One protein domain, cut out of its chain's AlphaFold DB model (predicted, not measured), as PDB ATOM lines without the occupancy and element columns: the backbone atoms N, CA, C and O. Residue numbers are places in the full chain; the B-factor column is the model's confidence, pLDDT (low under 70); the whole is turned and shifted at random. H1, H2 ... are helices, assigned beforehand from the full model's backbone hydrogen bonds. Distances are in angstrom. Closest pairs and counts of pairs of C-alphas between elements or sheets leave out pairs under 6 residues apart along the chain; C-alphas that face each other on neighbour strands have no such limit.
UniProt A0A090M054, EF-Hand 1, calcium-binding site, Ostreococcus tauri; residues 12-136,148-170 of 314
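AT A GLANCE: This is residues 12 to 136 and 148 to 170 of the 314 residues of the protein "EF-Hand 1, calcium-binding site" of Ostreococcus tauri (UniProt A0A090M054). A long helical hairpin, H3 and H4, makes most of the length of a rod, and the other four helices gather loosely at one end of it. There H6 packs beside residues 98 to 113 of H4, H1 packs on residues 161 to 169 of H6, and H5 crosses H6, with short H2 on H5. The printed part has 148 residues with six named helices, H1 to H6 in order, and no named strand; the class is all helix. It is loose, with a radius of gyration of the C-alphas of 21.2 A, and spans 67 by 27 by 25 A.

HOW THE PARTS SIT: Start at H1, residues 12 to 23, and look across to H6, residues 148 to 170: they touch, closest at the C-alphas of Ala 13 and Ala 168, 5.2 A apart, at a shallow tilt of 19 degrees, opposite ways. H2, residues 29 to 34, touches H5, residues 122 to 132, closest at C-alphas 34 and 124, 5.9 A apart. H3, residues 41 to 70, and H4, residues 79 to 117, form a hairpin, closest at C-alphas 58 and 93, 4.3 A apart, at a shallow tilt of 23 degrees. H6, the hub, touches H4 the same way, closest at C-alphas 106 and 152, 5.2 A apart. H5 and H6 touch about perpendicular, at 82 degrees, closest at C-alphas 129 and 158, 7.2 A apart. H1 and H3 are apart. In each of the six helices every O i to N i+4 pair is within hydrogen-bond range.

IN THESE COORDINATES: Find C-alpha 12 at (14.446, -19.588, 4.101), where H1 begins. H3 runs 44.0 A from C-alpha 41, and H4 runs 56.8 A from C-alpha 79 at (2.752, -76.483, 36.319). H6 covers 32.2 A, ending at C-alpha 170 at (1.859, -19.155, 5.415).

THE WHOLE: The C-alphas of Arg 12 and Leu 76 are the two farthest apart, 69.3 A. Residues 137 to 147 are not printed, and C-alphas 136 and 148 are 14.7 A apart across the cut. Of the links that are printed whole, none is long. The pLDDT is under 70 at 52 residues, among them 20 to 43 and 117 to 136.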
ATOM      1  N   ARG A  12      14.777 -18.698   2.985       77.69
ATOM      2  CA  ARG A  12      14.446 -19.588   4.101       77.69
ATOM      3  C   ARG A  12      13.321 -20.545   3.712       77.69
ATOM      4  O   ARG A  12      13.512 -21.753   3.859       77.69
ATOM      5  N   ALA A  13      12.208 -20.032   3.189       72.75
ATOM      6  CA  ALA A  13      11.082 -20.846   2.742       72.75
ATOM      7  C   ALA A  13      11.496 -21.804   1.615       72.75
ATOM      8  O   ALA A  13      11.268 -23.008   1.720       72.75
ATOM      9  N   ALA A  14      12.242 -21.319   0.617       72.50
ATOM     10  CA  ALA A  14      12.754 -22.138  -0.481       72.50
ATOM     11  C   ALA A  14      13.626 -23.315  -0.003       72.50
ATOM     12  O   ALA A  14      13.527 -24.423  -0.530       72.50
ATOM     13  N   ARG A  15      14.470 -23.101   1.020       77.50
ATOM     14  CA  ARG A  15      15.299 -24.166   1.613       77.50
ATOM     15  C   ARG A  15      14.471 -25.184   2.388       77.50
ATOM     16  O   ARG A  15      14.737 -26.375   2.266       77.50
ATOM     17  N   LEU A  16      13.496 -24.729   3.172       71.94
ATOM     18  CA  LEU A  16      12.610 -25.616   3.932       71.94
ATOM     19  C   LEU A  16      11.740 -26.464   3.006       71.94
ATOM     20  O   LEU A  16      11.602 -27.659   3.241       71.94
ATOM     21  N   ILE A  17      11.235 -25.873   1.924       69.00
ATOM     22  CA  ILE A  17      10.447 -26.586   0.920       69.00
ATOM     23  C   ILE A  17      11.302 -27.596   0.169       69.00
ATOM     24  O   ILE A  17      10.937 -28.764   0.109       69.00
ATOM     25  N   ALA A  18      12.477 -27.192  -0.318       69.38
ATOM     26  CA  ALA A  18      13.393 -28.118  -0.979       69.38
ATOM     27  C   ALA A  18      13.797 -29.284  -0.061       69.38
ATOM     28  O   ALA A  18      13.823 -30.428  -0.504       69.38
ATOM     29  N   LYS A  19      14.072 -29.010   1.221       73.12
ATOM     30  CA  LYS A  19      14.384 -30.051   2.205       73.12
ATOM     31  C   LYS A  19      13.192 -30.978   2.440       73.12
ATOM     32  O   LYS A  19      13.354 -32.186   2.348       73.12
ATOM     33  N   GLY A  20      12.004 -30.428   2.688       65.06
ATOM     34  CA  GLY A  20      10.800 -31.226   2.910       65.06
ATOM     35  C   GLY A  20      10.448 -32.100   1.709       65.06
ATOM     36  O   GLY A  20       9.984 -33.211   1.896       65.06
ATOM     37  N   PHE A  21      10.732 -31.651   0.488       65.88
ATOM     38  CA  PHE A  21      10.545 -32.443  -0.729       65.88
ATOM     39  C   PHE A  21      11.501 -33.627  -0.828       65.88
ATOM     40  O   PHE A  21      11.075 -34.722  -1.180       65.88
ATOM     41  N   VAL A  22      12.772 -33.415  -0.482       66.81
ATOM     42  CA  VAL A  22      13.774 -34.487  -0.416       66.81
ATOM     43  C   VAL A  22      13.417 -35.494   0.677       66.81
ATOM     44  O   VAL A  22      13.427 -36.693   0.414       66.81
ATOM     45  N   ASP A  23      13.047 -35.014   1.867       63.41
ATOM     46  CA  ASP A  23      12.632 -35.860   2.995       63.41
ATOM     47  C   ASP A  23      11.345 -36.641   2.665       63.41
ATOM     48  O   ASP A  23      11.134 -37.754   3.143       63.41
ATOM     49  N   LEU A  24      10.500 -36.068   1.805       60.31
ATOM     50  CA  LEU A  24       9.319 -36.701   1.245       60.31
ATOM     51  C   LEU A  24       9.598 -37.424  -0.075       60.31
ATOM     52  O   LEU A  24       8.636 -37.778  -0.714       60.31
ATOM     53  N   GLY A  25      10.823 -37.645  -0.556       58.16
ATOM     54  CA  GLY A  25      11.052 -38.398  -1.806       58.16
ATOM     55  C   GLY A  25      10.297 -37.885  -3.049       58.16
ATOM     56  O   GLY A  25      10.145 -38.621  -4.026       58.16
ATOM     57  N   ILE A  26       9.809 -36.642  -3.019       58.84
ATOM     58  CA  ILE A  26       9.010 -36.044  -4.085       58.84
ATOM     59  C   ILE A  26       9.958 -35.572  -5.175       58.84
ATOM     60  O   ILE A  26      10.852 -34.756  -4.930       58.84
ATOM     61  N   LYS A  27       9.756 -36.086  -6.388       59.06
ATOM     62  CA  LYS A  27      10.596 -35.749  -7.540       59.06
ATOM     63  C   LYS A  27      10.054 -34.530  -8.265       59.06
ATOM     64  O   LYS A  27      10.844 -33.694  -8.704       59.06
ATOM     65  N   GLU A  28       8.729 -34.400  -8.328       56.62
ATOM     66  CA  GLU A  28       8.065 -33.317  -9.043       56.62
ATOM     67  C   GLU A  28       6.972 -32.652  -8.195       56.62
ATOM     68  O   GLU A  28       6.282 -33.319  -7.423       56.62
ATOM     69  N   PRO A  29       6.752 -31.334  -8.345       52.22
ATOM     70  CA  PRO A  29       5.663 -30.638  -7.663       52.22
ATOM     71  C   PRO A  29       4.266 -31.256  -7.836       52.22
ATOM     72  O   PRO A  29       3.444 -31.172  -6.921       52.22
ATOM     73  N   GLY A  30       4.016 -31.926  -8.969       52.91
ATOM     74  CA  GLY A  30       2.780 -32.663  -9.246       52.91
ATOM     75  C   GLY A  30       2.490 -33.802  -8.262       52.91
ATOM     76  O   GLY A  30       1.335 -34.010  -7.887       52.91
ATOM     77  N   ASP A  31       3.521 -34.465  -7.729       55.19
ATOM     78  CA  ASP A  31       3.355 -35.550  -6.751       55.19
ATOM     79  C   ASP A  31       2.745 -35.049  -5.431       55.19
ATOM     80  O   ASP A  31       2.018 -35.775  -4.746       55.19
ATOM     81  N   LEU A  32       3.015 -33.786  -5.077       53.88
ATOM     82  CA  LEU A  32       2.441 -33.151  -3.896       53.88
ATOM     83  C   LEU A  32       0.980 -32.736  -4.131       53.88
ATOM     84  O   LEU A  32       0.187 -32.745  -3.195       53.88
ATOM     85  N   ARG A  33       0.590 -32.420  -5.370       51.75
ATOM     86  CA  ARG A  33      -0.802 -32.081  -5.721       51.75
ATOM     87  C   ARG A  33      -1.729 -33.281  -5.616       51.75
ATOM     88  O   ARG A  33      -2.838 -33.151  -5.104       51.75
ATOM     89  N   ALA A  34      -1.244 -34.476  -5.965       50.66
ATOM     90  CA  ALA A  34      -2.002 -35.711  -5.783       50.66
ATOM     91  C   ALA A  34      -2.486 -35.883  -4.329       50.66
ATOM     92  O   ALA A  34      -3.578 -36.393  -4.113       50.66
ATOM     93  N   VAL A  35      -1.754 -35.388  -3.326       48.59
ATOM     94  CA  VAL A  35      -2.137 -35.422  -1.900       48.59
ATOM     95  C   VAL A  35      -3.464 -34.691  -1.602       48.59
ATOM     96  O   VAL A  35      -4.131 -34.996  -0.608       48.59
ATOM     97  N   VAL A  36      -3.892 -33.764  -2.466       45.22
ATOM     98  CA  VAL A  36      -4.985 -32.807  -2.237       45.22
ATOM     99  C   VAL A  36      -6.137 -33.051  -3.226       45.22
ATOM    100  O   VAL A  36      -6.188 -32.489  -4.305       45.22
ATOM    101  N   ALA A  37      -7.099 -33.908  -2.888       40.41
ATOM    102  CA  ALA A  37      -8.375 -34.068  -3.634       40.41
ATOM    103  C   ALA A  37      -9.475 -34.604  -2.690       40.41
ATOM    104  O   ALA A  37      -9.314 -34.415  -1.511       40.41
ATOM    105  N   LYS A  38     -10.548 -35.303  -3.071       40.03
ATOM    106  CA  LYS A  38     -11.787 -35.488  -2.253       40.03
ATOM    107  C   LYS A  38     -11.868 -36.532  -1.100       40.03
ATOM    108  O   LYS A  38     -11.189 -37.556  -1.093       40.03
ATOM    109  N   ARG A  39     -12.834 -36.249  -0.198       43.75
ATOM    110  CA  ARG A  39     -13.230 -36.829   1.117       43.75
ATOM    111  C   ARG A  39     -13.219 -38.368   1.177       43.75
ATOM    112  O   ARG A  39     -13.996 -39.012   0.481       43.75
ATOM    113  N   SER A  40     -12.446 -38.969   2.093       52.31
ATOM    114  CA  SER A  40     -12.525 -40.415   2.397       52.31
ATOM    115  C   SER A  40     -12.815 -40.698   3.878       52.31
ATOM    116  O   SER A  40     -11.972 -41.200   4.619       52.31
ATOM    117  N   LEU A  41     -14.050 -40.412   4.304       56.00
ATOM    118  CA  LEU A  41     -14.568 -40.756   5.642       56.00
ATOM    119  C   LEU A  41     -14.450 -42.258   5.968       56.00
ATOM    120  O   LEU A  41     -14.302 -42.628   7.129       56.00
ATOM    121  N   GLY A  42     -14.458 -43.125   4.948       62.84
ATOM    122  CA  GLY A  42     -14.363 -44.575   5.127       62.84
ATOM    123  C   GLY A  42     -13.066 -45.039   5.797       62.84
ATOM    124  O   GLY A  42     -13.098 -45.998   6.559       62.84
ATOM    125  N   MET A  43     -11.935 -44.355   5.583       68.00
ATOM    126  CA  MET A  43     -10.664 -44.783   6.190       68.00
ATOM    127  C   MET A  43     -10.597 -44.498   7.692       68.00
ATOM    128  O   MET A  43     -10.053 -45.307   8.433       68.00
ATOM    129  N   ILE A  44     -11.203 -43.399   8.148       72.75
ATOM    130  CA  ILE A  44     -11.328 -43.082   9.580       72.75
ATOM    131  C   ILE A  44     -12.153 -44.171  10.280       72.75
ATOM    132  O   ILE A  44     -11.751 -44.665  11.329       72.75
ATOM    133  N   GLY A  45     -13.266 -44.590   9.668       70.75
ATOM    134  CA  GLY A  45     -14.108 -45.665  10.201       70.75
ATOM    135  C   GLY A  45     -13.386 -47.012  10.303       70.75
ATOM    136  O   GLY A  45     -13.531 -47.701  11.309       70.75
ATOM    137  N   ILE A  46     -12.571 -47.367   9.303       78.12
ATOM    138  CA  ILE A  46     -11.785 -48.614   9.304       78.12
ATOM    139  C   ILE A  46     -10.741 -48.612  10.429       78.12
ATOM    140  O   ILE A  46     -10.652 -49.582  11.177       78.12
ATOM    141  N   GLU A  47      -9.971 -47.530  10.576       83.31
ATOM    142  CA  GLU A  47      -8.944 -47.434  11.625       83.31
ATOM    143  C   GLU A  47      -9.567 -47.410  13.029       83.31
ATOM    144  O   GLU A  47      -9.048 -48.042  13.947       83.31
ATOM    145  N   LEU A  48     -10.721 -46.750  13.189       85.94
ATOM    146  CA  LEU A  48     -11.479 -46.767  14.440       85.94
ATOM    147  C   LEU A  48     -11.969 -48.180  14.786       85.94
ATOM    148  O   LEU A  48     -11.804 -48.623  15.922       85.94
ATOM    149  N   ALA A  49     -12.536 -48.904  13.819       86.88
ATOM    150  CA  ALA A  49     -12.985 -50.278  14.026       86.88
ATOM    151  C   ALA A  49     -11.817 -51.208  14.401       86.88
ATOM    152  O   ALA A  49     -11.945 -52.003  15.333       86.88
ATOM    153  N   ALA A  50     -10.668 -51.070  13.732       87.31
ATOM    154  CA  ALA A  50      -9.458 -51.831  14.040       87.31
ATOM    155  C   ALA A  50      -8.918 -51.523  15.447       87.31
ATOM    156  O   ALA A  50      -8.574 -52.442  16.191       87.31
ATOM    157  N   ALA A  51      -8.898 -50.249  15.853       90.81
ATOM    158  CA  ALA A  51      -8.509 -49.860  17.207       90.81
ATOM    159  C   ALA A  51      -9.431 -50.493  18.263       90.81
ATOM    160  O   ALA A  51      -8.942 -51.088  19.221       90.81
ATOM    161  N   ILE A  52     -10.753 -50.423  18.067       93.31
ATOM    162  CA  ILE A  52     -11.741 -51.014  18.987       93.31
ATOM    163  C   ILE A  52     -11.549 -52.531  19.093       93.31
ATOM    164  O   ILE A  52     -11.524 -53.069  20.200       93.31
ATOM    165  N   PHE A  53     -11.380 -53.214  17.959       94.38
ATOM    166  CA  PHE A  53     -11.159 -54.658  17.921       94.38
ATOM    167  C   PHE A  53      -9.900 -55.066  18.700       94.38
ATOM    168  O   PHE A  53      -9.961 -55.947  19.558       94.38
ATOM    169  N   ASN A  54      -8.780 -54.377  18.470       92.56
ATOM    170  CA  ASN A  54      -7.518 -54.666  19.147       92.56
ATOM    171  C   ASN A  54      -7.572 -54.360  20.651       92.56
ATOM    172  O   ASN A  54      -7.073 -55.147  21.456       92.56
ATOM    173  N   VAL A  55      -8.249 -53.282  21.065       95.50
ATOM    174  CA  VAL A  55      -8.505 -53.013  22.492       95.50
ATOM    175  C   VAL A  55      -9.344 -54.130  23.113       95.50
ATOM    176  O   VAL A  55      -9.007 -54.616  24.193       95.50
ATOM    177  N   ALA A  56     -10.408 -54.579  22.440       95.69
ATOM    178  CA  ALA A  56     -11.270 -55.645  22.944       95.69
ATOM    179  C   ALA A  56     -10.509 -56.969  23.121       95.69
ATOM    180  O   ALA A  56     -10.648 -57.618  24.161       95.69
ATOM    181  N   LEU A  57      -9.663 -57.349  22.157       95.19
ATOM    182  CA  LEU A  57      -8.813 -58.538  22.268       95.19
ATOM    183  C   LEU A  57      -7.768 -58.404  23.376       95.19
ATOM    184  O   LEU A  57      -7.618 -59.329  24.173       95.19
ATOM    185  N   CYS A  58      -7.102 -57.251  23.481       94.06
ATOM    186  CA  CYS A  58      -6.163 -56.966  24.564       94.06
ATOM    187  C   CYS A  58      -6.827 -57.149  25.936       94.06
ATOM    188  O   CYS A  58      -6.324 -57.892  26.777       94.06
ATOM    189  N   MET A  59      -7.987 -56.519  26.149       94.56
ATOM    190  CA  MET A  59      -8.726 -56.612  27.411       94.56
ATOM    191  C   MET A  59      -9.208 -58.036  27.694       94.56
ATOM    192  O   MET A  59      -9.156 -58.480  28.842       94.56
ATOM    193  N   SER A  60      -9.634 -58.771  26.664       94.75
ATOM    194  CA  SER A  60     -10.093 -60.158  26.797       94.75
ATOM    195  C   SER A  60      -8.952 -61.101  27.186       94.75
ATOM    196  O   SER A  60      -9.096 -61.876  28.129       94.75
ATOM    197  N   LEU A  61      -7.797 -61.005  26.518       94.12
ATOM    198  CA  LEU A  61      -6.613 -61.816  26.824       94.12
ATOM    199  C   LEU A  61      -6.018 -61.463  28.188       94.12
ATOM    200  O   LEU A  61      -5.656 -62.359  28.947       94.12
ATOM    201  N   PHE A  62      -5.970 -60.176  28.535       91.88
ATOM    202  CA  PHE A  62      -5.531 -59.742  29.858       91.88
ATOM    203  C   PHE A  62      -6.453 -60.285  30.957       91.88
ATOM    204  O   PHE A  62      -5.977 -60.867  31.930       91.88
ATOM    205  N   SER A  63      -7.773 -60.177  30.772       90.50
ATOM    206  CA  SER A  63      -8.754 -60.727  31.717       90.50
ATOM    207  C   SER A  63      -8.615 -62.243  31.854       90.50
ATOM    208  O   SER A  63      -8.642 -62.762  32.968       90.50
ATOM    209  N   LEU A  64      -8.398 -62.957  30.744       88.50
ATOM    210  CA  LEU A  64      -8.158 -64.399  30.755       88.50
ATOM    211  C   LEU A  64      -6.881 -64.763  31.528       88.50
ATOM    212  O   LEU A  64      -6.915 -65.676  32.350       88.50
ATOM    213  N   ALA A  65      -5.779 -64.037  31.314       86.88
ATOM    214  CA  ALA A  65      -4.527 -64.255  32.041       86.88
ATOM    215  C   ALA A  65      -4.698 -64.050  33.556       86.88
ATOM    216  O   ALA A  65      -4.198 -64.851  34.347       86.88
ATOM    217  N   VAL A  66      -5.444 -63.015  33.957       86.69
ATOM    218  CA  VAL A  66      -5.773 -62.747  35.365       86.69
ATOM    219  C   VAL A  66      -6.612 -63.881  35.952       86.69
ATOM    220  O   VAL A  66      -6.280 -64.385  37.022       86.69
ATOM    221  N   ILE A  67      -7.663 -64.320  35.252       84.25
ATOM    222  CA  ILE A  67      -8.526 -65.414  35.718       84.25
ATOM    223  C   ILE A  67      -7.696 -66.678  35.940       84.25
ATOM    224  O   ILE A  67      -7.712 -67.203  37.046       84.25
ATOM    225  N   VAL A  68      -6.917 -67.112  34.943       79.12
ATOM    226  CA  VAL A  68      -6.080 -68.323  35.036       79.12
ATOM    227  C   VAL A  68      -5.098 -68.249  36.211       79.12
ATOM    228  O   VAL A  68      -4.868 -69.254  36.879       79.12
ATOM    229  N   HIS A  69      -4.541 -67.069  36.500       81.19
ATOM    230  CA  HIS A  69      -3.590 -66.904  37.598       81.19
ATOM    231  C   HIS A  69      -4.245 -66.963  38.989       81.19
ATOM    232  O   HIS A  69      -3.691 -67.579  39.897       81.19
ATOM    233  N   TYR A  70      -5.410 -66.332  39.173       80.31
ATOM    234  CA  TYR A  70      -6.024 -66.164  40.498       80.31
ATOM    235  C   TYR A  70      -7.072 -67.216  40.862       80.31
ATOM    236  O   TYR A  70      -7.323 -67.435  42.045       80.31
ATOM    237  N   SER A  71      -7.700 -67.873  39.889       72.19
ATOM    238  CA  SER A  71      -8.780 -68.829  40.160       72.19
ATOM    239  C   SER A  71      -8.287 -70.217  40.579       72.19
ATOM    240  O   SER A  71      -9.108 -71.099  40.820       72.19
ATOM    241  N   GLY A  72      -6.969 -70.447  40.603       65.94
ATOM    242  CA  GLY A  72      -6.396 -71.771  40.850       65.94
ATOM    243  C   GLY A  72      -6.795 -72.812  39.797       65.94
ATOM    244  O   GLY A  72      -6.726 -74.007  40.075       65.94
ATOM    245  N   TYR A  73      -7.233 -72.381  38.603       67.19
ATOM    246  CA  TYR A  73      -7.481 -73.291  37.487       67.19
ATOM    247  C   TYR A  73      -6.130 -73.818  36.997       67.19
ATOM    248  O   TYR A  73      -5.447 -73.181  36.195       67.19
ATOM    249  N   GLU A  74      -5.740 -75.002  37.468       63.41
ATOM    250  CA  GLU A  74      -4.741 -75.789  36.761       63.41
ATOM    251  C   GLU A  74      -5.370 -76.227  35.437       63.41
ATOM    252  O   GLU A  74      -6.246 -77.091  35.378       63.41
ATOM    253  N   ILE A  75      -4.937 -75.592  34.348       62.59
ATOM    254  CA  ILE A  75      -5.071 -76.185  33.018       62.59
ATOM    255  C   ILE A  75      -4.468 -77.596  33.117       62.59
ATOM    256  O   ILE A  75      -3.543 -77.794  33.900       62.59
ATOM    257  N   LEU A  76      -4.969 -78.571  32.350       67.88
ATOM    258  CA  LEU A  76      -4.529 -79.983  32.344       67.88
ATOM    259  C   LEU A  76      -3.080 -80.177  31.819       67.88
ATOM    260  O   LEU A  76      -2.772 -81.112  31.083       67.88
ATOM    261  N   LEU A  77      -2.202 -79.234  32.133       70.94
ATOM    262  CA  LEU A  77      -0.814 -79.098  31.768       70.94
ATOM    263  C   LEU A  77       0.032 -79.153  33.050       70.94
ATOM    264  O   LEU A  77      -0.368 -78.611  34.079       70.94
ATOM    265  N   PRO A  78       1.241 -79.728  32.985       82.38
ATOM    266  CA  PRO A  78       2.256 -79.563  34.019       82.38
ATOM    267  C   PRO A  78       2.421 -78.093  34.437       82.38
ATOM    268  O   PRO A  78       2.402 -77.203  33.586       82.38
ATOM    269  N   THR A  79       2.671 -77.834  35.726       81.19
ATOM    270  CA  THR A  79       2.752 -76.483  36.319       81.19
ATOM    271  C   THR A  79       3.639 -75.517  35.524       81.19
ATOM    272  O   THR A  79       3.269 -74.369  35.291       81.19
ATOM    273  N   PHE A  80       4.789 -75.991  35.037       82.19
ATOM    274  CA  PHE A  80       5.681 -75.211  34.178       82.19
ATOM    275  C   PHE A  80       5.002 -74.745  32.878       82.19
ATOM    276  O   PHE A  80       5.089 -73.572  32.519       82.19
ATOM    277  N   LEU A  81       4.288 -75.640  32.191       82.88
ATOM    278  CA  LEU A  81       3.583 -75.319  30.949       82.88
ATOM    279  C   LEU A  81       2.403 -74.367  31.185       82.88
ATOM    280  O   LEU A  81       2.108 -73.562  30.305       82.88
ATOM    281  N   ASN A  82       1.784 -74.384  32.372       81.00
ATOM    282  CA  ASN A  82       0.757 -73.407  32.749       81.00
ATOM    283  C   ASN A  82       1.331 -71.978  32.855       81.00
ATOM    284  O   ASN A  82       0.761 -71.035  32.305       81.00
ATOM    285  N   TYR A  83       2.506 -71.809  33.477       84.12
ATOM    286  CA  TYR A  83       3.187 -70.506  33.521       84.12
ATOM    287  C   TYR A  83       3.611 -70.017  32.135       84.12
ATOM    288  O   TYR A  83       3.440 -68.838  31.824       84.12
ATOM    289  N   VAL A  84       4.121 -70.915  31.285       87.19
ATOM    290  CA  VAL A  84       4.464 -70.584  29.894       87.19
ATOM    291  C   VAL A  84       3.219 -70.145  29.121       87.19
ATOM    292  O   VAL A  84       3.259 -69.125  28.437       87.19
ATOM    293  N   ALA A  85       2.095 -70.852  29.267       85.00
ATOM    294  CA  ALA A  85       0.837 -70.482  28.624       85.00
ATOM    295  C   ALA A  85       0.336 -69.103  29.084       85.00
ATOM    296  O   ALA A  85       0.015 -68.261  28.247       85.00
ATOM    297  N   GLY A  86       0.339 -68.831  30.395       86.00
ATOM    298  CA  GLY A  86      -0.036 -67.524  30.942       86.00
ATOM    299  C   GLY A  86       0.861 -66.389  30.437       86.00
ATOM    300  O   GLY A  86       0.364 -65.337  30.033       86.00
ATOM    301  N   PHE A  87       2.176 -66.622  30.373       88.50
ATOM    302  CA  PHE A  87       3.121 -65.672  29.787       88.50
ATOM    303  C   PHE A  87       2.818 -65.404  28.305       88.50
ATOM    304  O   PHE A  87       2.747 -64.246  27.900       88.50
ATOM    305  N   CYS A  88       2.563 -66.442  27.505       89.88
ATOM    306  CA  CYS A  88       2.193 -66.289  26.095       89.88
ATOM    307  C   CYS A  88       0.900 -65.477  25.907       89.88
ATOM    308  O   CYS A  88       0.834 -64.643  25.006       89.88
ATOM    309  N   VAL A  89      -0.112 -65.672  26.762       90.19
ATOM    310  CA  VAL A  89      -1.361 -64.887  26.724       90.19
ATOM    311  C   VAL A  89      -1.095 -63.411  27.039       90.19
ATOM    312  O   VAL A  89      -1.622 -62.541  26.347       90.19
ATOM    313  N   LEU A  90      -0.244 -63.113  28.027       91.19
ATOM    314  CA  LEU A  90       0.152 -61.737  28.351       91.19
ATOM    315  C   LEU A  90       0.946 -61.079  27.217       91.19
ATOM    316  O   LEU A  90       0.701 -59.917  26.896       91.19
ATOM    317  N   VAL A  91       1.855 -61.818  26.574       91.44
ATOM    318  CA  VAL A  91       2.560 -61.344  25.373       91.44
ATOM    319  C   VAL A  91       1.563 -61.053  24.249       91.44
ATOM    320  O   VAL A  91       1.641 -59.995  23.629       91.44
ATOM    321  N   GLY A  92       0.579 -61.930  24.029       89.19
ATOM    322  CA  GLY A  92      -0.504 -61.701  23.071       89.19
ATOM    323  C   GLY A  92      -1.303 -60.429  23.374       89.19
ATOM    324  O   GLY A  92      -1.508 -59.607  22.484       89.19
ATOM    325  N   ALA A  93      -1.688 -60.216  24.637       92.50
ATOM    326  CA  ALA A  93      -2.372 -58.996  25.062       92.50
ATOM    327  C   ALA A  93      -1.525 -57.738  24.795       92.50
ATOM    328  O   ALA A  93      -2.035 -56.751  24.265       92.50
ATOM    329  N   ALA A  94      -0.221 -57.787  25.091       91.00
ATOM    330  CA  ALA A  94       0.701 -56.684  24.830       91.00
ATOM    331  C   ALA A  94       0.840 -56.365  23.331       91.00
ATOM    332  O   ALA A  94       0.878 -55.192  22.963       91.00
ATOM    333  N   ILE A  95       0.862 -57.379  22.456       90.44
ATOM    334  CA  ILE A  95       0.888 -57.180  20.995       90.44
ATOM    335  C   ILE A  95      -0.360 -56.414  20.541       90.44
ATOM    336  O   ILE A  95      -0.238 -55.385  19.876       90.44
ATOM    337  N   PHE A  96      -1.551 -56.849  20.963       92.25
ATOM    338  CA  PHE A  96      -2.797 -56.159  20.621       92.25
ATOM    339  C   PHE A  96      -2.875 -54.742  21.202       92.25
ATOM    340  O   PHE A  96      -3.421 -53.849  20.555       92.25
ATOM    341  N   ALA A  97      -2.289 -54.494  22.378       92.94
ATOM    342  CA  ALA A  97      -2.177 -53.147  22.933       92.94
ATOM    343  C   ALA A  97      -1.320 -52.224  22.046       92.94
ATOM    344  O   ALA A  97      -1.705 -51.083  21.782       92.94
ATOM    345  N   VAL A  98      -0.179 -52.720  21.549       91.12
ATOM    346  CA  VAL A  98       0.693 -51.972  20.628       91.12
ATOM    347  C   VAL A  98      -0.016 -51.707  19.298       91.12
ATOM    348  O   VAL A  98       0.044 -50.586  18.787       91.12
ATOM    349  N   GLU A  99      -0.727 -52.693  18.748       89.94
ATOM    350  CA  GLU A  99      -1.509 -52.498  17.523       89.94
ATOM    351  C   GLU A  99      -2.634 -51.478  17.715       89.94
ATOM    352  O   GLU A  99      -2.773 -50.561  16.903       89.94
ATOM    353  N   ALA A 100      -3.390 -51.569  18.813       92.00
ATOM    354  CA  ALA A 100      -4.419 -50.592  19.158       92.00
ATOM    355  C   ALA A 100      -3.849 -49.168  19.232       92.00
ATOM    356  O   ALA A 100      -4.411 -48.245  18.639       92.00
ATOM    357  N   ALA A 101      -2.703 -48.991  19.898       92.31
ATOM    358  CA  ALA A 101      -2.024 -47.702  19.977       92.31
ATOM    359  C   ALA A 101      -1.620 -47.180  18.588       92.31
ATOM    360  O   ALA A 101      -1.837 -46.006  18.286       92.31
ATOM    361  N   ALA A 102      -1.095 -48.043  17.714       88.12
ATOM    362  CA  ALA A 102      -0.742 -47.661  16.350       88.12
ATOM    363  C   ALA A 102      -1.967 -47.183  15.546       88.12
ATOM    364  O   ALA A 102      -1.906 -46.130  14.912       88.12
ATOM    365  N   HIS A 103      -3.094 -47.896  15.618       86.62
ATOM    366  CA  HIS A 103      -4.340 -47.494  14.953       86.62
ATOM    367  C   HIS A 103      -4.897 -46.168  15.496       86.62
ATOM    368  O   HIS A 103      -5.344 -45.328  14.716       86.62
ATOM    369  N   LEU A 104      -4.804 -45.926  16.808       90.50
ATOM    370  CA  LEU A 104      -5.191 -44.645  17.411       90.50
ATOM    371  C   LEU A 104      -4.298 -43.485  16.956       90.50
ATOM    372  O   LEU A 104      -4.805 -42.394  16.696       90.50
ATOM    373  N   ILE A 105      -2.988 -43.709  16.804       88.00
ATOM    374  CA  ILE A 105      -2.071 -42.707  16.243       88.00
ATOM    375  C   ILE A 105      -2.459 -42.394  14.796       88.00
ATOM    376  O   ILE A 105      -2.594 -41.225  14.444       88.00
ATOM    377  N   ILE A 106      -2.686 -43.416  13.964       81.12
ATOM    378  CA  ILE A 106      -3.108 -43.238  12.565       81.12
ATOM    379  C   ILE A 106      -4.420 -42.450  12.498       81.12
ATOM    380  O   ILE A 106      -4.522 -41.484  11.742       81.12
ATOM    381  N   LEU A 107      -5.400 -42.818  13.324       84.00
ATOM    382  CA  LEU A 107      -6.679 -42.125  13.437       84.00
ATOM    383  C   LEU A 107      -6.485 -40.652  13.822       84.00
ATOM    384  O   LEU A 107      -7.042 -39.768  13.172       84.00
ATOM    385  N   GLY A 108      -5.660 -40.380  14.837       84.94
ATOM    386  CA  GLY A 108      -5.322 -39.026  15.267       84.94
ATOM    387  C   GLY A 108      -4.659 -38.214  14.156       84.94
ATOM    388  O   GLY A 108      -5.039 -37.068  13.926       84.94
ATOM    389  N   VAL A 109      -3.738 -38.823  13.406       79.88
ATOM    390  CA  VAL A 109      -3.095 -38.196  12.244       79.88
ATOM    391  C   VAL A 109      -4.113 -37.888  11.143       79.88
ATOM    392  O   VAL A 109      -4.083 -36.797  10.578       79.88
ATOM    393  N   TYR A 110      -5.049 -38.794  10.856       77.50
ATOM    394  CA  TYR A 110      -6.098 -38.575   9.856       77.50
ATOM    395  C   TYR A 110      -7.038 -37.430  10.243       77.50
ATOM    396  O   TYR A 110      -7.338 -36.569   9.410       77.50
ATOM    397  N   VAL A 111      -7.467 -37.385  11.506       78.19
ATOM    398  CA  VAL A 111      -8.305 -36.299  12.034       78.19
ATOM    399  C   VAL A 111      -7.541 -34.977  12.002       78.19
ATOM    400  O   VAL A 111      -8.045 -34.001  11.446       78.19
ATOM    401  N   TYR A 112      -6.309 -34.951  12.519       80.06
ATOM    402  CA  TYR A 112      -5.461 -33.759  12.502       80.06
ATOM    403  C   TYR A 112      -5.239 -33.251  11.076       80.06
ATOM    404  O   TYR A 112      -5.412 -32.063  10.819       80.06
ATOM    405  N   SER A 113      -4.925 -34.140  10.129       72.50
ATOM    406  CA  SER A 113      -4.712 -33.762   8.730       72.50
ATOM    407  C   SER A 113      -5.968 -33.159   8.107       72.50
ATOM    408  O   SER A 113      -5.890 -32.138   7.427       72.50
ATOM    409  N   THR A 114      -7.133 -33.750   8.390       69.50
ATOM    410  CA  THR A 114      -8.426 -33.267   7.885       69.50
ATOM    411  C   THR A 114      -8.738 -31.864   8.400       69.50
ATOM    412  O   THR A 114      -9.147 -31.008   7.623       69.50
ATOM    413  N   VAL A 115      -8.521 -31.611   9.695       71.88
ATOM    414  CA  VAL A 115      -8.785 -30.303  10.313       71.88
ATOM    415  C   VAL A 115      -7.759 -29.263   9.872       71.88
ATOM    416  O   VAL A 115      -8.098 -28.096   9.696       71.88
ATOM    417  N   ARG A 116      -6.489 -29.655   9.724       71.12
ATOM    418  CA  ARG A 116      -5.394 -28.689   9.621       71.12
ATOM    419  C   ARG A 116      -4.951 -28.365   8.203       71.12
ATOM    420  O   ARG A 116      -4.490 -27.247   7.982       71.12
ATOM    421  N   PHE A 117      -5.051 -29.312   7.277       63.62
ATOM    422  CA  PHE A 117      -4.622 -29.116   5.893       63.62
ATOM    423  C   PHE A 117      -5.782 -29.043   4.904       63.62
ATOM    424  O   PHE A 117      -5.525 -28.939   3.709       63.62
ATOM    425  N   GLU A 118      -7.029 -29.156   5.378       59.56
ATOM    426  CA  GLU A 118      -8.224 -29.268   4.527       59.56
ATOM    427  C   GLU A 118      -8.076 -30.388   3.469       59.56
ATOM    428  O   GLU A 118      -8.770 -30.416   2.455       59.56
ATOM    429  N   THR A 119      -7.161 -31.346   3.704       51.53
ATOM    430  CA  THR A 119      -6.820 -32.421   2.770       51.53
ATOM    431  C   THR A 119      -7.985 -33.367   2.687       51.53
ATOM    432  O   THR A 119      -8.143 -34.262   3.520       51.53
ATOM    433  N   SER A 120      -8.812 -33.197   1.672       43.50
ATOM    434  CA  SER A 120      -9.942 -34.088   1.525       43.50
ATOM    435  C   SER A 120      -9.514 -35.506   1.055       43.50
ATOM    436  O   SER A 120     -10.265 -36.441   1.323       43.50
ATOM    437  N   ASN A 121      -8.309 -35.746   0.481       51.47
ATOM    438  CA  ASN A 121      -7.942 -37.036  -0.151       51.47
ATOM    439  C   ASN A 121      -6.925 -37.797   0.663       51.47
ATOM    440  O   ASN A 121      -5.769 -37.986   0.291       51.47
ATOM    441  N   LEU A 122      -7.408 -38.329   1.766       50.38
ATOM    442  CA  LEU A 122      -6.597 -39.160   2.622       50.38
ATOM    443  C   LEU A 122      -6.021 -40.392   1.890       50.38
ATOM    444  O   LEU A 122      -4.932 -40.838   2.226       50.38
ATOM    445  N   LYS A 123      -6.706 -40.929   0.864       48.19
ATOM    446  CA  LYS A 123      -6.201 -42.056   0.058       48.19
ATOM    447  C   LYS A 123      -5.010 -41.650  -0.797       48.19
ATOM    448  O   LYS A 123      -4.021 -42.376  -0.799       48.19
ATOM    449  N   LYS A 124      -5.097 -40.509  -1.486       50.66
ATOM    450  CA  LYS A 124      -3.982 -40.012  -2.289       50.66
ATOM    451  C   LYS A 124      -2.829 -39.485  -1.422       50.66
ATOM    452  O   LYS A 124      -1.679 -39.717  -1.766       50.66
ATOM    453  N   PHE A 125      -3.116 -38.889  -0.259       52.56
ATOM    454  CA  PHE A 125      -2.114 -38.580   0.769       52.56
ATOM    455  C   PHE A 125      -1.365 -39.843   1.199       52.56
ATOM    456  O   PHE A 125      -0.151 -39.913   1.074       52.56
ATOM    457  N   VAL A 126      -2.088 -40.879   1.627       52.25
ATOM    458  CA  VAL A 126      -1.497 -42.153   2.053       52.25
ATOM    459  C   VAL A 126      -0.762 -42.847   0.902       52.25
ATOM    460  O   VAL A 126       0.280 -43.448   1.143       52.25
ATOM    461  N   SER A 127      -1.247 -42.772  -0.343       53.84
ATOM    462  CA  SER A 127      -0.554 -43.364  -1.495       53.84
ATOM    463  C   SER A 127       0.681 -42.577  -1.920       53.84
ATOM    464  O   SER A 127       1.670 -43.197  -2.283       53.84
ATOM    465  N   ALA A 128       0.654 -41.244  -1.853       51.97
ATOM    466  CA  ALA A 128       1.832 -40.413  -2.075       51.97
ATOM    467  C   ALA A 128       2.868 -40.723  -0.994       51.97
ATOM    468  O   ALA A 128       3.966 -41.141  -1.313       51.97
ATOM    469  N   VAL A 129       2.481 -40.700   0.283       52.75
ATOM    470  CA  VAL A 129       3.335 -41.086   1.417       52.75
ATOM    471  C   VAL A 129       3.921 -42.495   1.286       52.75
ATOM    472  O   VAL A 129       5.076 -42.710   1.644       52.75
ATOM    473  N   ARG A 130       3.154 -43.457   0.762       54.81
ATOM    474  CA  ARG A 130       3.632 -44.826   0.502       54.81
ATOM    475  C   ARG A 130       4.580 -44.916  -0.692       54.81
ATOM    476  O   ARG A 130       5.551 -45.648  -0.602       54.81
ATOM    477  N   ARG A 131       4.330 -44.166  -1.769       52.84
ATOM    478  CA  ARG A 131       5.244 -44.040  -2.921       52.84
ATOM    479  C   ARG A 131       6.558 -43.350  -2.551       52.84
ATOM    480  O   ARG A 131       7.590 -43.630  -3.139       52.84
ATOM    481  N   ILE A 132       6.489 -42.438  -1.592       47.94
ATOM    482  CA  ILE A 132       7.605 -41.676  -1.036       47.94
ATOM    483  C   ILE A 132       8.461 -42.550  -0.119       47.94
ATOM    484  O   ILE A 132       9.686 -42.518  -0.175       47.94
ATOM    485  N   GLY A 133       7.804 -43.339   0.728       46.06
ATOM    486  CA  GLY A 133       8.446 -44.289   1.622       46.06
ATOM    487  C   GLY A 133       8.655 -45.656   0.987       46.06
ATOM    488  O   GLY A 133       8.477 -46.628   1.715       46.06
ATOM    489  N   ASP A 134       8.956 -45.731  -0.319       46.28
ATOM    490  CA  ASP A 134       9.130 -46.988  -1.059       46.28
ATOM    491  C   ASP A 134      10.230 -47.860  -0.431       46.28
ATOM    492  O   ASP A 134      11.410 -47.808  -0.763       46.28
ATOM    493  N   GLU A 135       9.799 -48.660   0.534       49.47
ATOM    494  CA  GLU A 135      10.228 -50.024   0.739       49.47
ATOM    495  C   GLU A 135       8.967 -50.889   0.678       49.47
ATOM    496  O   GLU A 135       8.600 -51.548   1.656       49.47
ATOM    497  N   ASP A 136       8.318 -50.952  -0.489       44.62
ATOM    498  CA  ASP A 136       7.836 -52.264  -0.903       44.62
ATOM    499  C   ASP A 136       9.102 -53.087  -1.187       44.62
ATOM    500  O   ASP A 136       9.602 -53.178  -2.307       44.62
ATOM    501  N   SER A 148       1.084 -51.876  11.284       78.62
ATOM    502  CA  SER A 148       0.384 -50.660  11.724       78.62
ATOM    503  C   SER A 148       1.326 -49.657  12.401       78.62
ATOM    504  O   SER A 148       1.164 -48.452  12.234       78.62
ATOM    505  N   LEU A 149       2.375 -50.134  13.078       77.81
ATOM    506  CA  LEU A 149       3.389 -49.290  13.711       77.81
ATOM    507  C   LEU A 149       4.286 -48.549  12.702       77.81
ATOM    508  O   LEU A 149       4.491 -47.339  12.835       77.81
ATOM    509  N   LYS A 150       4.792 -49.239  11.665       79.19
ATOM    510  CA  LYS A 150       5.589 -48.590  10.604       79.19
ATOM    511  C   LYS A 150       4.712 -47.575   9.858       79.19
ATOM    512  O   LYS A 150       5.130 -46.446   9.642       79.19
ATOM    513  N   ARG A 151       3.433 -47.898   9.613       77.12
ATOM    514  CA  ARG A 151       2.459 -46.941   9.052       77.12
ATOM    515  C   ARG A 151       2.244 -45.710   9.937       77.12
ATOM    516  O   ARG A 151       2.259 -44.595   9.423       77.12
ATOM    517  N   ALA A 152       2.032 -45.900  11.239       80.00
ATOM    518  CA  ALA A 152       1.795 -44.812  12.187       80.00
ATOM    519  C   ALA A 152       2.975 -43.832  12.233       80.00
ATOM    520  O   ALA A 152       2.786 -42.624  12.101       80.00
ATOM    521  N   THR A 153       4.197 -44.353  12.359       78.56
ATOM    522  CA  THR A 153       5.419 -43.534  12.424       78.56
ATOM    523  C   THR A 153       5.669 -42.760  11.130       78.56
ATOM    524  O   THR A 153       5.907 -41.553  11.187       78.56
ATOM    525  N   THR A 154       5.522 -43.403   9.966       73.31
ATOM    526  CA  THR A 154       5.613 -42.727   8.663       73.31
ATOM    527  C   THR A 154       4.583 -41.602   8.544       73.31
ATOM    528  O   THR A 154       4.928 -40.488   8.155       73.31
ATOM    529  N   LEU A 155       3.325 -41.852   8.920       72.75
ATOM    530  CA  LEU A 155       2.261 -40.850   8.835       72.75
ATOM    531  C   LEU A 155       2.517 -39.635   9.738       72.75
ATOM    532  O   LEU A 155       2.321 -38.501   9.300       72.75
ATOM    533  N   VAL A 156       3.002 -39.852  10.965       81.75
ATOM    534  CA  VAL A 156       3.399 -38.764  11.874       81.75
ATOM    535  C   VAL A 156       4.543 -37.943  11.280       81.75
ATOM    536  O   VAL A 156       4.482 -36.712  11.284       81.75
ATOM    537  N   HIS A 157       5.574 -38.605  10.745       77.56
ATOM    538  CA  HIS A 157       6.724 -37.929  10.148       77.56
ATOM    539  C   HIS A 157       6.311 -37.029   8.979       77.56
ATOM    540  O   HIS A 157       6.673 -35.853   8.940       77.56
ATOM    541  N   VAL A 158       5.475 -37.547   8.079       72.38
ATOM    542  CA  VAL A 158       4.970 -36.777   6.940       72.38
ATOM    543  C   VAL A 158       4.162 -35.577   7.401       72.38
ATOM    544  O   VAL A 158       4.390 -34.470   6.921       72.38
ATOM    545  N   VAL A 159       3.224 -35.762   8.331       75.62
ATOM    546  CA  VAL A 159       2.409 -34.648   8.829       75.62
ATOM    547  C   VAL A 159       3.268 -33.569   9.486       75.62
ATOM    548  O   VAL A 159       2.972 -32.381   9.342       75.62
ATOM    549  N   ASN A 160       4.354 -33.951  10.158       81.44
ATOM    550  CA  ASN A 160       5.312 -32.997  10.698       81.44
ATOM    551  C   ASN A 160       6.022 -32.206   9.584       81.44
ATOM    552  O   ASN A 160       6.102 -30.982   9.672       81.44
ATOM    553  N   ILE A 161       6.470 -32.866   8.509       72.75
ATOM    554  CA  ILE A 161       7.063 -32.178   7.350       72.75
ATOM    555  C   ILE A 161       6.041 -31.244   6.704       72.75
ATOM    556  O   ILE A 161       6.328 -30.064   6.517       72.75
ATOM    557  N   LEU A 162       4.825 -31.722   6.429       72.94
ATOM    558  CA  LEU A 162       3.760 -30.894   5.864       72.94
ATOM    559  C   LEU A 162       3.444 -29.686   6.751       72.94
ATOM    560  O   LEU A 162       3.187 -28.605   6.237       72.94
ATOM    561  N   THR A 163       3.503 -29.842   8.075       76.62
ATOM    562  CA  THR A 163       3.320 -28.736   9.026       76.62
ATOM    563  C   THR A 163       4.441 -27.701   8.891       76.62
ATOM    564  O   THR A 163       4.167 -26.507   8.861       76.62
ATOM    565  N   GLN A 164       5.692 -28.134   8.727       77.94
ATOM    566  CA  GLN A 164       6.820 -27.221   8.508       77.94
ATOM    567  C   GLN A 164       6.732 -26.500   7.159       77.94
ATOM    568  O   GLN A 164       6.979 -25.296   7.090       77.94
ATOM    569  N   LEU A 165       6.348 -27.217   6.096       73.31
ATOM    570  CA  LEU A 165       6.089 -26.629   4.780       73.31
ATOM    571  C   LEU A 165       4.986 -25.578   4.879       73.31
ATOM    572  O   LEU A 165       5.141 -24.462   4.391       73.31
ATOM    573  N   ARG A 166       3.904 -25.922   5.579       73.25
ATOM    574  CA  ARG A 166       2.773 -25.040   5.829       73.25
ATOM    575  C   ARG A 166       3.204 -23.735   6.480       73.25
ATOM    576  O   ARG A 166       2.878 -22.665   5.983       73.25
ATOM    577  N   ASP A 167       3.928 -23.824   7.585       76.31
ATOM    578  CA  ASP A 167       4.306 -22.646   8.360       76.31
ATOM    579  C   ASP A 167       5.280 -21.754   7.577       76.31
ATOM    580  O   ASP A 167       5.156 -20.530   7.613       76.31
ATOM    581  N   ALA A 168       6.182 -22.354   6.791       74.44
ATOM    582  CA  ALA A 168       7.043 -21.611   5.875       74.44
ATOM    583  C   ALA A 168       6.225 -20.845   4.821       74.44
ATOM    584  O   ALA A 168       6.472 -19.670   4.578       74.44
ATOM    585  N   LEU A 169       5.218 -21.485   4.231       70.25
ATOM    586  CA  LEU A 169       4.404 -20.895   3.169       70.25
ATOM    587  C   LEU A 169       3.394 -19.880   3.663       70.25
ATOM    588  O   LEU A 169       3.130 -18.912   2.964       70.25
ATOM    589  N   HIS A 170       2.814 -20.091   4.841       72.00
ATOM    590  CA  HIS A 170       1.859 -19.155   5.415       72.00
ATOM    591  C   HIS A 170       2.512 -17.790   5.647       72.00
ATOM    592  O   HIS A 170       1.918 -16.775   5.300       72.00
TER     593      HIS A 170